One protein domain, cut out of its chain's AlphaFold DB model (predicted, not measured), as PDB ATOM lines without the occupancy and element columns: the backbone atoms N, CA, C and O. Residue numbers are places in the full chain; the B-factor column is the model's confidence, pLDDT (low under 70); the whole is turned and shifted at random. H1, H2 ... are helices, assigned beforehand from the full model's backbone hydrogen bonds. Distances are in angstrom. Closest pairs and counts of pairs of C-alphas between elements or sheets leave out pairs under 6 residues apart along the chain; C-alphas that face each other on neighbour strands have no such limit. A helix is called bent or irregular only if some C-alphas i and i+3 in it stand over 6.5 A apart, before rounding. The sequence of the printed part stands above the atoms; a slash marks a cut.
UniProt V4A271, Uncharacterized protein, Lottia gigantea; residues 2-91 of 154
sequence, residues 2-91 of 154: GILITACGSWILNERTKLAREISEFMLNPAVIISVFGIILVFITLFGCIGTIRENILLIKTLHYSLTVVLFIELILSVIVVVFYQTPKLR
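This is residues 2 to 91 of the 154 residues of an uncharacterized protein of Lottia gigantea (UniProt V4A271). Two long helices, H4 and H3, make a narrow V that is joined at one end by a tight turn, and most of H4, from residue 68 on, is a free arm that sticks out with no other part beside it. A shorter helix, H1, folds back along H3 on the side away from H4, and the small H2 sits in the turn between H1 and H3. The printed part has 90 residues with four named helices, in the order H1, H2, H3, H4, and no named strand; the class is all helix. The whole is only just loose, close to extended, with a radius of gyration of the C-alphas of 17.9 A, and its outline is flat, spanning 47 by 40 by 18 A.

The longest helix, H4, holds residues 57 to 86 and measures 43.2 A from C-alpha 57 at (-0.785, -34.692, 142.458) to C-alpha 86 at (31.143, -47.449, 116.354). H3, residues 30 to 53, measures 34.9 A and begins with C-alpha 30 at (29.117, -24.171, 122.169). H1, residues 2 to 17, measures 21.7 A from its first C-alpha at (20.111, -22.991, 136.487). H2 is short, residues 23 to 27. No helix is bent or irregular.

H4 and H3 form a helical hairpin: they touch and run opposite ways at a shallow tilt of 27 degrees. Their closest C-alphas are those of Gly 51 and Ile 60, 5.5 A apart, and H3 touches H4 with residues 48 to 52 alone, H4 touches H3 with residues 59 to 63 alone. H3 also touches H1, with 23 pairs of C-alphas within 8 A, the closest being those of Gly 2 and Val 42 at 4.8 A. These two run opposite ways at a shallow tilt of 26 degrees. H2 is close to H3 but not clearly touching, the closest C-alphas being those of Phe 26 and Val 32, 7.4 A apart. H2 is also close to H1 but not clearly touching, with the C-alphas of Thr 17 and Phe 26 closest at 7.9 A. H1 and H4 are apart, as are H2 and H4. In H1, H3 and H4 every O i to N i+4 pair is within hydrogen-bond range; in H2 it is 0 of 1, and 0 of 2 for O i to N i+3.

The two C-alphas farthest apart are those of Glu 55 and Lys 89, 52.7 A. The printed part has no cut, and the three links between helices are tight. Residues 18 to 25, 53 to 58 and 68 to 91 stand free; the body without them has 52 residues and spans 40 by 19 by 10 A. The mean pLDDT of the printed part is 78.2, and residues 16 to 30 and 88 to 91 are under 70.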
ATOM      1  N   GLY A   2      20.408 -23.438 137.862       75.75
ATOM      2  CA  GLY A   2      20.111 -22.991 136.487       75.75
ATOM      3  C   GLY A   2      20.342 -21.490 136.244       75.75
ATOM      4  O   GLY A   2      20.971 -21.129 135.261       75.75
ATOM      5  N   ILE A   3      19.943 -20.628 137.191       81.75
ATOM      6  CA  ILE A   3      20.087 -19.163 137.071       81.75
ATOM      7  C   ILE A   3      21.562 -18.731 136.980       81.75
ATOM      8  O   ILE A   3      21.899 -17.838 136.208       81.75
ATOM      9  N   LEU A   4      22.449 -19.387 137.738       81.75
ATOM     10  CA  LEU A   4      23.892 -19.115 137.705       81.75
ATOM     11  C   LEU A   4      24.491 -19.515 136.352       81.75
ATOM     12  O   LEU A   4      25.253 -18.749 135.773       81.75
ATOM     13  N   ILE A   5      24.087 -20.674 135.824       78.94
ATOM     14  CA  ILE A   5      24.535 -21.179 134.519       78.94
ATOM     15  C   ILE A   5      24.067 -20.246 133.396       78.94
ATOM     16  O   ILE A   5      24.855 -19.894 132.524       78.94
ATOM     17  N   THR A   6      22.817 -19.774 133.436       81.38
ATOM     18  CA  THR A   6      22.296 -18.832 132.433       81.38
ATOM     19  C   THR A   6      22.909 -17.444 132.538       81.38
ATOM     20  O   THR A   6      23.134 -16.807 131.513       81.38
ATOM     21  N   ALA A   7      23.191 -16.964 133.752       82.81
ATOM     22  CA  ALA A   7      23.837 -15.671 133.960       82.81
ATOM     23  C   ALA A   7      25.284 -15.697 133.455       82.81
ATOM     24  O   ALA A   7      25.691 -14.801 132.722       82.81
ATOM     25  N   CYS A   8      26.022 -16.766 133.768       81.38
ATOM     26  CA  CYS A   8      27.371 -16.996 133.262       81.38
ATOM     27  C   CYS A   8      27.377 -17.143 131.730       81.38
ATOM     28  O   CYS A   8      28.113 -16.436 131.049       81.38
ATOM     29  N   GLY A   9      26.479 -17.962 131.170       77.19
ATOM     30  CA  GLY A   9      26.341 -18.135 129.722       77.19
ATOM     31  C   GLY A   9      25.976 -16.838 128.993       77.19
ATOM     32  O   GLY A   9      26.548 -16.540 127.951       77.19
ATOM     33  N   SER A  10      25.078 -16.028 129.559       79.12
ATOM     34  CA  SER A  10      24.695 -14.728 128.989       79.12
ATOM     35  C   SER A  10      25.823 -13.698 129.077       79.12
ATOM     36  O   SER A  10      26.002 -12.921 128.142       79.12
ATOM     37  N   TRP A  11      26.603 -13.707 130.163       81.31
ATOM     38  CA  TRP A  11      27.781 -12.849 130.318       81.31
ATOM     39  C   TRP A  11      28.837 -13.162 129.253       81.31
ATOM     40  O   TRP A  11      29.234 -12.275 128.500       81.31
ATOM     41  N   ILE A  12      29.196 -14.444 129.124       74.75
ATOM     42  CA  ILE A  12      30.120 -14.948 128.100       74.75
ATOM     43  C   ILE A  12      29.618 -14.573 126.702       74.75
ATOM     44  O   ILE A  12      30.391 -14.158 125.843       74.75
ATOM     45  N   LEU A  13      28.310 -14.677 126.467       73.69
ATOM     46  CA  LEU A  13      27.739 -14.397 125.160       73.69
ATOM     47  C   LEU A  13      27.732 -12.908 124.807       73.69
ATOM     48  O   LEU A  13      27.932 -12.570 123.647       73.69
ATOM     49  N   ASN A  14      27.540 -12.028 125.791       73.38
ATOM     50  CA  ASN A  14      27.543 -10.576 125.608       73.38
ATOM     51  C   ASN A  14      28.931 -10.019 125.246       73.38
ATOM     52  O   ASN A  14      29.038  -9.031 124.519       73.38
ATOM     53  N   GLU A  15      29.996 -10.657 125.730       72.25
ATOM     54  CA  GLU A  15      31.374 -10.376 125.306       72.25
ATOM     55  C   GLU A  15      31.567 -10.750 123.821       72.25
ATOM     56  O   GLU A  15      32.179 -10.019 123.043       72.25
ATOM     57  N   ARG A  16      30.971 -11.876 123.397       63.19
ATOM     58  CA  ARG A  16      31.145 -12.468 122.059       63.19
ATOM     59  C   ARG A  16      30.238 -11.864 120.982       63.19
ATOM     60  O   ARG A  16      30.674 -11.730 119.842       63.19
ATOM     61  N   THR A  17      29.011 -11.454 121.308       64.19
ATOM     62  CA  THR A  17      28.088 -10.778 120.367       64.19
ATOM     63  C   THR A  17      28.622  -9.437 119.879       64.19
ATOM     64  O   THR A  17      28.275  -9.008 118.785       64.19
ATOM     65  N   LYS A  18      29.483  -8.771 120.656       62.56
ATOM     66  CA  LYS A  18      30.135  -7.522 120.232       62.56
ATOM     67  C   LYS A  18      31.161  -7.731 119.114       62.56
ATOM     68  O   LYS A  18      31.444  -6.788 118.381       62.56
ATOM     69  N   LEU A  19      31.703  -8.944 118.985       57.69
ATOM     70  CA  LEU A  19      32.709  -9.320 117.987       57.69
ATOM     71  C   LEU A  19      32.099 -10.070 116.793       57.69
ATOM     72  O   LEU A  19      32.560  -9.910 115.665       57.69
ATOM     73  N   ALA A  20      31.045 -10.859 117.019       56.22
ATOM     74  CA  ALA A  20      30.377 -11.643 115.985       56.22
ATOM     75  C   ALA A  20      29.251 -10.844 115.307       56.22
ATOM     76  O   ALA A  20      28.229 -10.541 115.920       56.22
ATOM     77  N   ARG A  21      29.426 -10.514 114.020       58.91
ATOM     78  CA  ARG A  21      28.446  -9.754 113.220       58.91
ATOM     79  C   ARG A  21      27.496 -10.648 112.404       58.91
ATOM     80  O   ARG A  21      26.507 -10.145 111.878       58.91
ATOM     81  N   GLU A  22      27.756 -11.956 112.333       62.47
ATOM     82  CA  GLU A  22      26.934 -12.925 111.600       62.47
ATOM     83  C   GLU A  22      26.172 -13.880 112.532       62.47
ATOM     84  O   GLU A  22      26.715 -14.461 113.468       62.47
ATOM     85  N   ILE A  23      24.875 -14.047 112.261       60.22
ATOM     86  CA  ILE A  23      23.928 -14.803 113.099       60.22
ATOM     87  C   ILE A  23      24.090 -16.327 112.898       60.22
ATOM     88  O   ILE A  23      23.782 -17.113 113.794       60.22
ATOM     89  N   SER A  24      24.596 -16.751 111.735       56.25
ATOM     90  CA  SER A  24      24.821 -18.155 111.352       56.25
ATOM     91  C   SER A  24      25.944 -18.819 112.154       56.25
ATOM     92  O   SER A  24      25.768 -19.933 112.639       56.25
ATOM     93  N   GLU A  25      27.070 -18.131 112.353       61.44
ATOM     94  CA  GLU A  25      28.210 -18.637 113.136       61.44
ATOM     95  C   GLU A  25      27.943 -18.596 114.647       61.44
ATOM     96  O   GLU A  25      28.459 -19.408 115.415       61.44
ATOM     97  N   PHE A  26      27.074 -17.681 115.076       63.91
ATOM     98  CA  PHE A  26      26.699 -17.507 116.474       63.91
ATOM     99  C   PHE A  26      25.943 -18.716 117.042       63.91
ATOM    100  O   PHE A  26      26.208 -19.141 118.164       63.91
ATOM    101  N   MET A  27      25.037 -19.312 116.261       60.34
ATOM    102  CA  MET A  27      24.245 -20.472 116.694       60.34
ATOM    103  C   MET A  27      25.073 -21.753 116.854       60.34
ATOM    104  O   MET A  27      24.705 -22.616 117.648       60.34
ATOM    105  N   LEU A  28      26.195 -21.876 116.135       59.84
ATOM    106  CA  LEU A  28      27.088 -23.035 116.229       59.84
ATOM    107  C   LEU A  28      28.073 -22.931 117.408       59.84
ATOM    108  O   LEU A  28      28.857 -23.849 117.652       59.84
ATOM    109  N   ASN A  29      28.052 -21.819 118.149       69.56
ATOM    110  CA  ASN A  29      28.964 -21.607 119.258       69.56
ATOM    111  C   ASN A  29      28.547 -22.467 120.472       69.56
ATOM    112  O   ASN A  29      27.413 -22.340 120.952       69.56
ATOM    113  N   PRO A  30      29.437 -23.314 121.025       67.56
ATOM    114  CA  PRO A  30      29.117 -24.171 122.169       67.56
ATOM    115  C   PRO A  30      28.597 -23.392 123.390       67.56
ATOM    116  O   PRO A  30      27.750 -23.901 124.124       67.56
ATOM    117  N   ALA A  31      29.019 -22.135 123.576       71.50
ATOM    118  CA  ALA A  31      28.525 -21.276 124.654       71.50
ATOM    119  C   ALA A  31      27.023 -20.946 124.527       71.50
ATOM    120  O   ALA A  31      26.314 -20.868 125.533       71.50
ATOM    121  N   VAL A  32      26.512 -20.801 123.299       75.56
ATOM    122  CA  VAL A  32      25.081 -20.562 123.041       75.56
ATOM    123  C   VAL A  32      24.264 -21.792 123.394       75.56
ATOM    124  O   VAL A  32      23.250 -21.676 124.078       75.56
ATOM    125  N   ILE A  33      24.737 -22.972 122.988       76.94
ATOM    126  CA  ILE A  33      24.077 -24.247 123.279       76.94
ATOM    127  C   ILE A  33      23.938 -24.416 124.798       76.94
ATOM    128  O   ILE A  33      22.834 -24.624 125.298       76.94
ATOM    129  N   ILE A  34      25.028 -24.228 125.548       74.06
ATOM    130  CA  ILE A  34      25.033 -24.327 127.016       74.06
ATOM    131  C   ILE A  34      24.081 -23.302 127.656       74.06
ATOM    132  O   ILE A  34      23.355 -23.640 128.594       74.06
ATOM    133  N   SER A  35      24.026 -22.072 127.134       79.94
ATOM    134  CA  SER A  35      23.112 -21.032 127.625       79.94
ATOM    135  C   SER A  35      21.638 -21.416 127.429       79.94
ATOM    136  O   SER A  35      20.841 -21.331 128.368       79.94
ATOM    137  N   VAL A  36      21.277 -21.930 126.248       82.00
ATOM    138  CA  VAL A  36      19.911 -22.389 125.940       82.00
ATOM    139  C   VAL A  36      19.501 -23.555 126.842       82.00
ATOM    140  O   VAL A  36      18.415 -23.526 127.426       82.00
ATOM    141  N   PHE A  37      20.379 -24.545 127.032       82.31
ATOM    142  CA  PHE A  37      20.140 -25.638 127.981       82.31
ATOM    143  C   PHE A  37      19.944 -25.120 129.411       82.31
ATOM    144  O   PHE A  37      19.025 -25.558 130.103       82.31
ATOM    145  N   GLY A  38      20.744 -24.142 129.844       81.31
ATOM    146  CA  GLY A  38      20.584 -23.493 131.144       81.31
ATOM    147  C   GLY A  38      19.191 -22.887 131.338       81.31
ATOM    148  O   GLY A  38      18.577 -23.081 132.388       81.31
ATOM    149  N   ILE A  39      18.661 -22.202 130.320       85.25
ATOM    150  CA  ILE A  39      17.332 -21.573 130.368       85.25
ATOM    151  C   ILE A  39      16.242 -22.641 130.515       85.25
ATOM    152  O   ILE A  39      15.365 -22.520 131.372       85.25
ATOM    153  N   ILE A  40      16.326 -23.722 129.736       85.88
ATOM    154  CA  ILE A  40      15.392 -24.853 129.814       85.88
ATOM    155  C   ILE A  40      15.413 -25.471 131.221       85.88
ATOM    156  O   ILE A  40      14.357 -25.706 131.810       85.88
ATOM    157  N   LEU A  41      16.599 -25.660 131.806       85.56
ATOM    158  CA  LEU A  41      16.754 -26.184 133.166       85.56
ATOM    159  C   LEU A  41      16.151 -25.251 134.228       85.56
ATOM    160  O   LEU A  41      15.537 -25.728 135.185       85.56
ATOM    161  N   VAL A  42      16.264 -23.928 134.071       86.75
ATOM    162  CA  VAL A  42      15.582 -22.966 134.956       86.75
ATOM    163  C   VAL A  42      14.069 -23.151 134.882       86.75
ATOM    164  O   VAL A  42      13.431 -23.278 135.923       86.75
ATOM    165  N   PHE A  43      13.489 -23.245 133.684       84.94
ATOM    166  CA  PHE A  43      12.048 -23.461 133.548       84.94
ATOM    167  C   PHE A  43      11.602 -24.783 134.173       84.94
ATOM    168  O   PHE A  43      10.677 -24.787 134.982       84.94
ATOM    169  N   ILE A  44      12.283 -25.890 133.870       85.44
ATOM    170  CA  ILE A  44      11.945 -27.211 134.422       85.44
ATOM    171  C   ILE A  44      12.009 -27.191 135.954       85.44
ATOM    172  O   ILE A  44      11.093 -27.683 136.613       85.44
ATOM    173  N   THR A  45      13.050 -26.586 136.535       85.88
ATOM    174  CA  THR A  45      13.183 -26.497 137.997       85.88
ATOM    175  C   THR A  45      12.144 -25.574 138.634       85.88
ATOM    176  O   THR A  45      11.578 -25.941 139.661       85.88
ATOM    177  N   LEU A  46      11.810 -24.435 138.017       85.12
ATOM    178  CA  LEU A  46      10.734 -23.556 138.491       85.12
ATOM    179  C   LEU A  46       9.377 -24.269 138.476       85.12
ATOM    180  O   LEU A  46       8.669 -24.262 139.483       85.12
ATOM    181  N   PHE A  47       9.033 -24.939 137.371       83.44
ATOM    182  CA  PHE A  47       7.804 -25.727 137.272       83.44
ATOM    183  C   PHE A  47       7.784 -26.897 138.267       83.44
ATOM    184  O   PHE A  47       6.745 -27.158 138.874       83.44
ATOM    185  N   GLY A  48       8.921 -27.559 138.496       84.81
ATOM    186  CA  GLY A  48       9.060 -28.619 139.498       84.81
ATOM    187  C   GLY A  48       8.824 -28.135 140.930       84.81
ATOM    188  O   GLY A  48       8.073 -28.760 141.685       84.81
ATOM    189  N   CYS A  49       9.391 -26.983 141.292       84.81
ATOM    190  CA  CYS A  49       9.173 -26.365 142.599       84.81
ATOM    191  C   CYS A  49       7.706 -25.943 142.785       84.81
ATOM    192  O   CYS A  49       7.101 -26.267 143.807       84.81
ATOM    193  N   ILE A  50       7.101 -25.288 141.786       84.56
ATOM    194  CA  ILE A  50       5.685 -24.874 141.825       84.56
ATOM    195  C   ILE A  50       4.756 -26.090 141.953       84.56
ATOM    196  O   ILE A  50       3.790 -26.048 142.717       84.56
ATOM    197  N   GLY A  51       5.054 -27.180 141.241       82.75
ATOM    198  CA  GLY A  51       4.282 -28.418 141.313       82.75
ATOM    199  C   GLY A  51       4.313 -29.084 142.678       82.75
ATOM    200  O   GLY A  51       3.289 -29.595 143.122       82.75
ATOM    201  N   THR A  52       5.451 -29.003 143.362       80.44
ATOM    202  CA  THR A  52       5.605 -29.529 144.722       80.44
ATOM    203  C   THR A  52       4.847 -28.669 145.738       80.44
ATOM    204  O   THR A  52       4.149 -29.205 146.591       80.44
ATOM    205  N   ILE A  53       4.913 -27.335 145.615       83.56
ATOM    206  CA  ILE A  53       4.268 -26.391 146.551       83.56
ATOM    207  C   ILE A  53       2.736 -26.430 146.457       83.56
ATOM    208  O   ILE A  53       2.050 -26.235 147.454       83.56
ATOM    209  N   ARG A  54       2.173 -26.666 145.264       81.44
ATOM    210  CA  ARG A  54       0.713 -26.682 145.057       81.44
ATOM    211  C   ARG A  54       0.018 -27.953 145.560       81.44
ATOM    212  O   ARG A  54      -1.192 -28.036 145.378       81.44
ATOM    213  N   GLU A  55       0.758 -28.924 146.110       78.12
ATOM    214  CA  GLU A  55       0.272 -30.242 146.568       78.12
ATOM    215  C   GLU A  55      -0.678 -30.927 145.558       78.12
ATOM    216  O   GLU A  55      -1.518 -31.763 145.887       78.12
ATOM    217  N   ASN A  56      -0.553 -30.558 144.278       73.25
ATOM    218  CA  ASN A  56      -1.447 -31.008 143.231       73.25
ATOM    219  C   ASN A  56      -0.813 -32.208 142.538       73.25
ATOM    220  O   ASN A  56       0.018 -32.072 141.635       73.25
ATOM    221  N   ILE A  57      -1.247 -33.394 142.959       83.00
ATOM    222  CA  ILE A  57      -0.785 -34.692 142.458       83.00
ATOM    223  C   ILE A  57      -0.904 -34.777 140.924       83.00
ATOM    224  O   ILE A  57      -0.066 -35.404 140.278       83.00
ATOM    225  N   LEU A  58      -1.886 -34.096 140.315       79.00
ATOM    226  CA  LEU A  58      -2.057 -34.041 138.859       79.00
ATOM    227  C   LEU A  58      -0.882 -33.332 138.152       79.00
ATOM    228  O   LEU A  58      -0.420 -33.788 137.102       79.00
ATOM    229  N   LEU A  59      -0.377 -32.238 138.735       78.31
ATOM    230  CA  LEU A  59       0.707 -31.447 138.145       78.31
ATOM    231  C   LEU A  59       2.037 -32.205 138.230       78.31
ATOM    232  O   LEU A  59       2.761 -32.305 137.242       78.31
ATOM    233  N   ILE A  60       2.312 -32.809 139.391       84.31
ATOM    234  CA  ILE A  60       3.516 -33.618 139.625       84.31
ATOM    235  C   ILE A  60       3.532 -34.838 138.694       84.31
ATOM    236  O   ILE A  60       4.564 -35.166 138.112       84.31
ATOM    237  N   LYS A  61       2.378 -35.485 138.484       85.44
ATOM    238  CA  LYS A  61       2.260 -36.660 137.607       85.44
ATOM    239  C   LYS A  61       2.494 -36.318 136.134       85.44
ATOM    240  O   LYS A  61       3.168 -37.071 135.434       85.44
ATOM    241  N   THR A  62       2.005 -35.162 135.685       85.50
ATOM    242  CA  THR A  62       2.250 -34.659 134.322       85.50
ATOM    243  C   THR A  62       3.721 -34.302 134.107       85.50
ATOM    244  O   THR A  62       4.289 -34.672 133.082       85.50
ATOM    245  N   LEU A  63       4.358 -33.653 135.089       86.44
ATOM    246  CA  LEU A  63       5.788 -33.329 135.053       86.44
ATOM    247  C   LEU A  63       6.658 -34.591 135.007       86.44
ATOM    248  O   LEU A  63       7.621 -34.668 134.253       86.44
ATOM    249  N   HIS A  64       6.314 -35.599 135.806       87.38
ATOM    250  CA  HIS A  64       7.045 -36.859 135.817       87.38
ATOM    251  C   HIS A  64       6.911 -37.606 134.482       87.38
ATOM    252  O   HIS A  64       7.891 -38.146 133.968       87.38
ATOM    253  N   TYR A  65       5.710 -37.601 133.893       90.75
ATOM    254  CA  TYR A  65       5.474 -38.201 132.583       90.75
ATOM    255  C   TYR A  65       6.251 -37.479 131.477       90.75
ATOM    256  O   TYR A  65       6.934 -38.132 130.690       90.75
ATOM    257  N   SER A  66       6.215 -36.141 131.443       87.31
ATOM    258  CA  SER A  66       6.965 -35.368 130.447       87.31
ATOM    259  C   SER A  66       8.477 -35.564 130.588       87.31
ATOM    260  O   SER A  66       9.149 -35.790 129.584       87.31
ATOM    261  N   LEU A  67       9.007 -35.572 131.818       88.19
ATOM    262  CA  LEU A  67      10.424 -35.831 132.078       88.19
ATOM    263  C   LEU A  67      10.838 -37.231 131.610       88.19
ATOM    264  O   LEU A  67      11.883 -37.394 130.989       88.19
ATOM    265  N   THR A  68       9.996 -38.235 131.859       91.81
ATOM    266  CA  THR A  68      10.238 -39.611 131.411       91.81
ATOM    267  C   THR A  68      10.314 -39.684 129.887       91.81
ATOM    268  O   THR A  68      11.242 -40.283 129.351       91.81
ATOM    269  N   VAL A  69       9.393 -39.029 129.171       93.00
ATOM    270  CA  VAL A  69       9.413 -38.971 127.698       93.00
ATOM    271  C   VAL A  69      10.693 -38.311 127.179       93.00
ATOM    272  O   VAL A  69      11.318 -38.847 126.266       93.00
ATOM    273  N   VAL A  70      11.119 -37.193 127.776       90.25
ATOM    274  CA  VAL A  70      12.373 -36.517 127.398       90.25
ATOM    275  C   VAL A  70      13.577 -37.435 127.616       90.25
ATOM    276  O   VAL A  70      14.383 -37.589 126.704       90.25
ATOM    277  N   LEU A  71      13.657 -38.124 128.758       89.81
ATOM    278  CA  LEU A  71      14.741 -39.071 129.039       89.81
ATOM    279  C   LEU A  71      14.776 -40.241 128.050       89.81
ATOM    280  O   LEU A  71      15.854 -40.666 127.643       89.81
ATOM    281  N   PHE A  72      13.621 -40.758 127.623       94.19
ATOM    282  CA  PHE A  72      13.578 -41.790 126.582       94.19
ATOM    283  C   PHE A  72      14.100 -41.272 125.239       94.19
ATOM    284  O   PHE A  72      14.841 -41.985 124.563       94.19
ATOM    285  N   ILE A  73      13.756 -40.037 124.862       92.31
ATOM    286  CA  ILE A  73      14.273 -39.405 123.641       92.31
ATOM    287  C   ILE A  73      15.790 -39.215 123.742       92.31
ATOM    288  O   ILE A  73      16.505 -39.594 122.817       92.31
ATOM    289  N   GLU A  74      16.293 -38.694 124.863       88.38
ATOM    290  CA  GLU A  74      17.731 -38.528 125.105       88.38
ATOM    291  C   GLU A  74      18.475 -39.866 125.090       88.38
ATOM    292  O   GLU A  74      19.565 -39.959 124.527       88.38
ATOM    293  N   LEU A  75      17.876 -40.928 125.637       92.25
ATOM    294  CA  LEU A  75      18.446 -42.273 125.618       92.25
ATOM    295  C   LEU A  75      18.532 -42.825 124.193       92.25
ATOM    296  O   LEU A  75      19.574 -43.347 123.804       92.25
ATOM    297  N   ILE A  76      17.475 -42.673 123.392       94.00
ATOM    298  CA  ILE A  76      17.485 -43.076 121.980       94.00
ATOM    299  C   ILE A  76      18.549 -42.279 121.220       94.00
ATOM    300  O   ILE A  76      19.351 -42.868 120.497       94.00
ATOM    301  N   LEU A  77      18.607 -40.960 121.422       88.56
ATOM    302  CA  LEU A  77      19.598 -40.087 120.797       88.56
ATOM    303  C   LEU A  77      21.028 -40.502 121.179       88.56
ATOM    304  O   LEU A  77      21.891 -40.615 120.315       88.56
ATOM    305  N   SER A  78      21.264 -40.798 122.458       88.19
ATOM    306  CA  SER A  78      22.552 -41.266 122.974       88.19
ATOM    307  C   SER A  78      22.971 -42.596 122.342       88.19
ATOM    308  O   SER A  78      24.101 -42.731 121.871       88.19
ATOM    309  N   VAL A  79      22.052 -43.563 122.246       90.62
ATOM    310  CA  VAL A  79      22.311 -44.856 121.594       90.62
ATOM    311  C   VAL A  79      22.627 -44.668 120.113       90.62
ATOM    312  O   VAL A  79      23.585 -45.262 119.619       90.62
ATOM    313  N   ILE A  80      21.873 -43.815 119.411       87.94
ATOM    314  CA  ILE A  80      22.141 -43.469 118.010       87.94
ATOM    315  C   ILE A  80      23.566 -42.926 117.882       87.94
ATOM    316  O   ILE A  80      24.350 -43.465 117.105       87.94
ATOM    317  N   VAL A  81      23.941 -41.930 118.685       83.50
ATOM    318  CA  VAL A  81      25.290 -41.345 118.663       83.50
ATOM    319  C   VAL A  81      26.364 -42.423 118.845       83.50
ATOM    320  O   VAL A  81      27.286 -42.512 118.033       83.50
ATOM    321  N   VAL A  82      26.228 -43.299 119.843       83.25
ATOM    322  CA  VAL A  82      27.198 -44.378 120.109       83.25
ATOM    323  C   VAL A  82      27.308 -45.362 118.939       83.25
ATOM    324  O   VAL A  82      28.416 -45.705 118.520       83.25
ATOM    325  N   VAL A  83      26.181 -45.791 118.365       84.50
ATOM    326  CA  VAL A  83      26.155 -46.720 117.220       84.50
ATOM    327  C   VAL A  83      26.802 -46.094 115.981       84.50
ATOM    328  O   VAL A  83      27.561 -46.757 115.263       84.50
ATOM    329  N   PHE A  84      26.557 -44.805 115.749       72.94
ATOM    330  CA  PHE A  84      27.194 -44.052 114.675       72.94
ATOM    331  C   PHE A  84      28.713 -43.922 114.887       72.94
ATOM    332  O   PHE A  84      29.467 -44.139 113.938       72.94
ATOM    333  N   TYR A  85      29.188 -43.676 116.116       71.06
ATOM    334  CA  TYR A  85      30.626 -43.651 116.438       71.06
ATOM    335  C   TYR A  85      31.320 -45.000 116.217       71.06
ATOM    336  O   TYR A  85      32.485 -45.051 115.795       71.06
ATOM    337  N   GLN A  86      30.615 -46.097 116.500       73.31
ATOM    338  CA  GLN A  86      31.143 -47.449 116.354       73.31
ATOM    339  C   GLN A  86      31.191 -47.914 114.889       73.31
ATOM    340  O   GLN A  86      31.953 -48.822 114.560       73.31
ATOM    341  N   THR A  87      30.444 -47.263 113.991       72.31
ATOM    342  CA  THR A  87      30.415 -47.601 112.564       72.31
ATOM    343  C   THR A  87      31.465 -46.787 111.788       72.31
ATOM    344  O   THR A  87      31.276 -45.594 111.544       72.31
ATOM    345  N   PRO A  88      32.568 -47.399 111.311       63.59
ATOM    346  CA  PRO A  88      33.700 -46.665 110.734       63.59
ATOM    347  C   PRO A  88      33.373 -45.929 109.423       63.59
ATOM    348  O   PRO A  88      34.048 -44.964 109.086       63.59
ATOM    349  N   LYS A  89      32.325 -46.342 108.695       62.50
ATOM    350  CA  LYS A  89      31.939 -45.758 107.395       62.50
ATOM    351  C   LYS A  89      31.233 -44.400 107.502       62.50
ATOM    352  O   LYS A  89      31.329 -43.606 106.575       62.50
ATOM    353  N   LEU A  90      30.548 -44.119 108.615       55.81
ATOM    354  CA  LEU A  90      29.868 -42.833 108.842       55.81
ATOM    355  C   LEU A  90      30.719 -41.838 109.637       55.81
ATOM    356  O   LEU A  90      30.389 -40.654 109.696       55.81
ATOM    357  N   ARG A  91      31.859 -42.292 110.169       55.34
ATOM    358  CA  ARG A  91      32.833 -41.460 110.880       55.34
ATOM    359  C   ARG A  91      33.286 -40.251 110.058       55.34
ATOM    360  O   ARG A  91      33.447 -39.185 110.626       55.34
TER     361      ARG A  91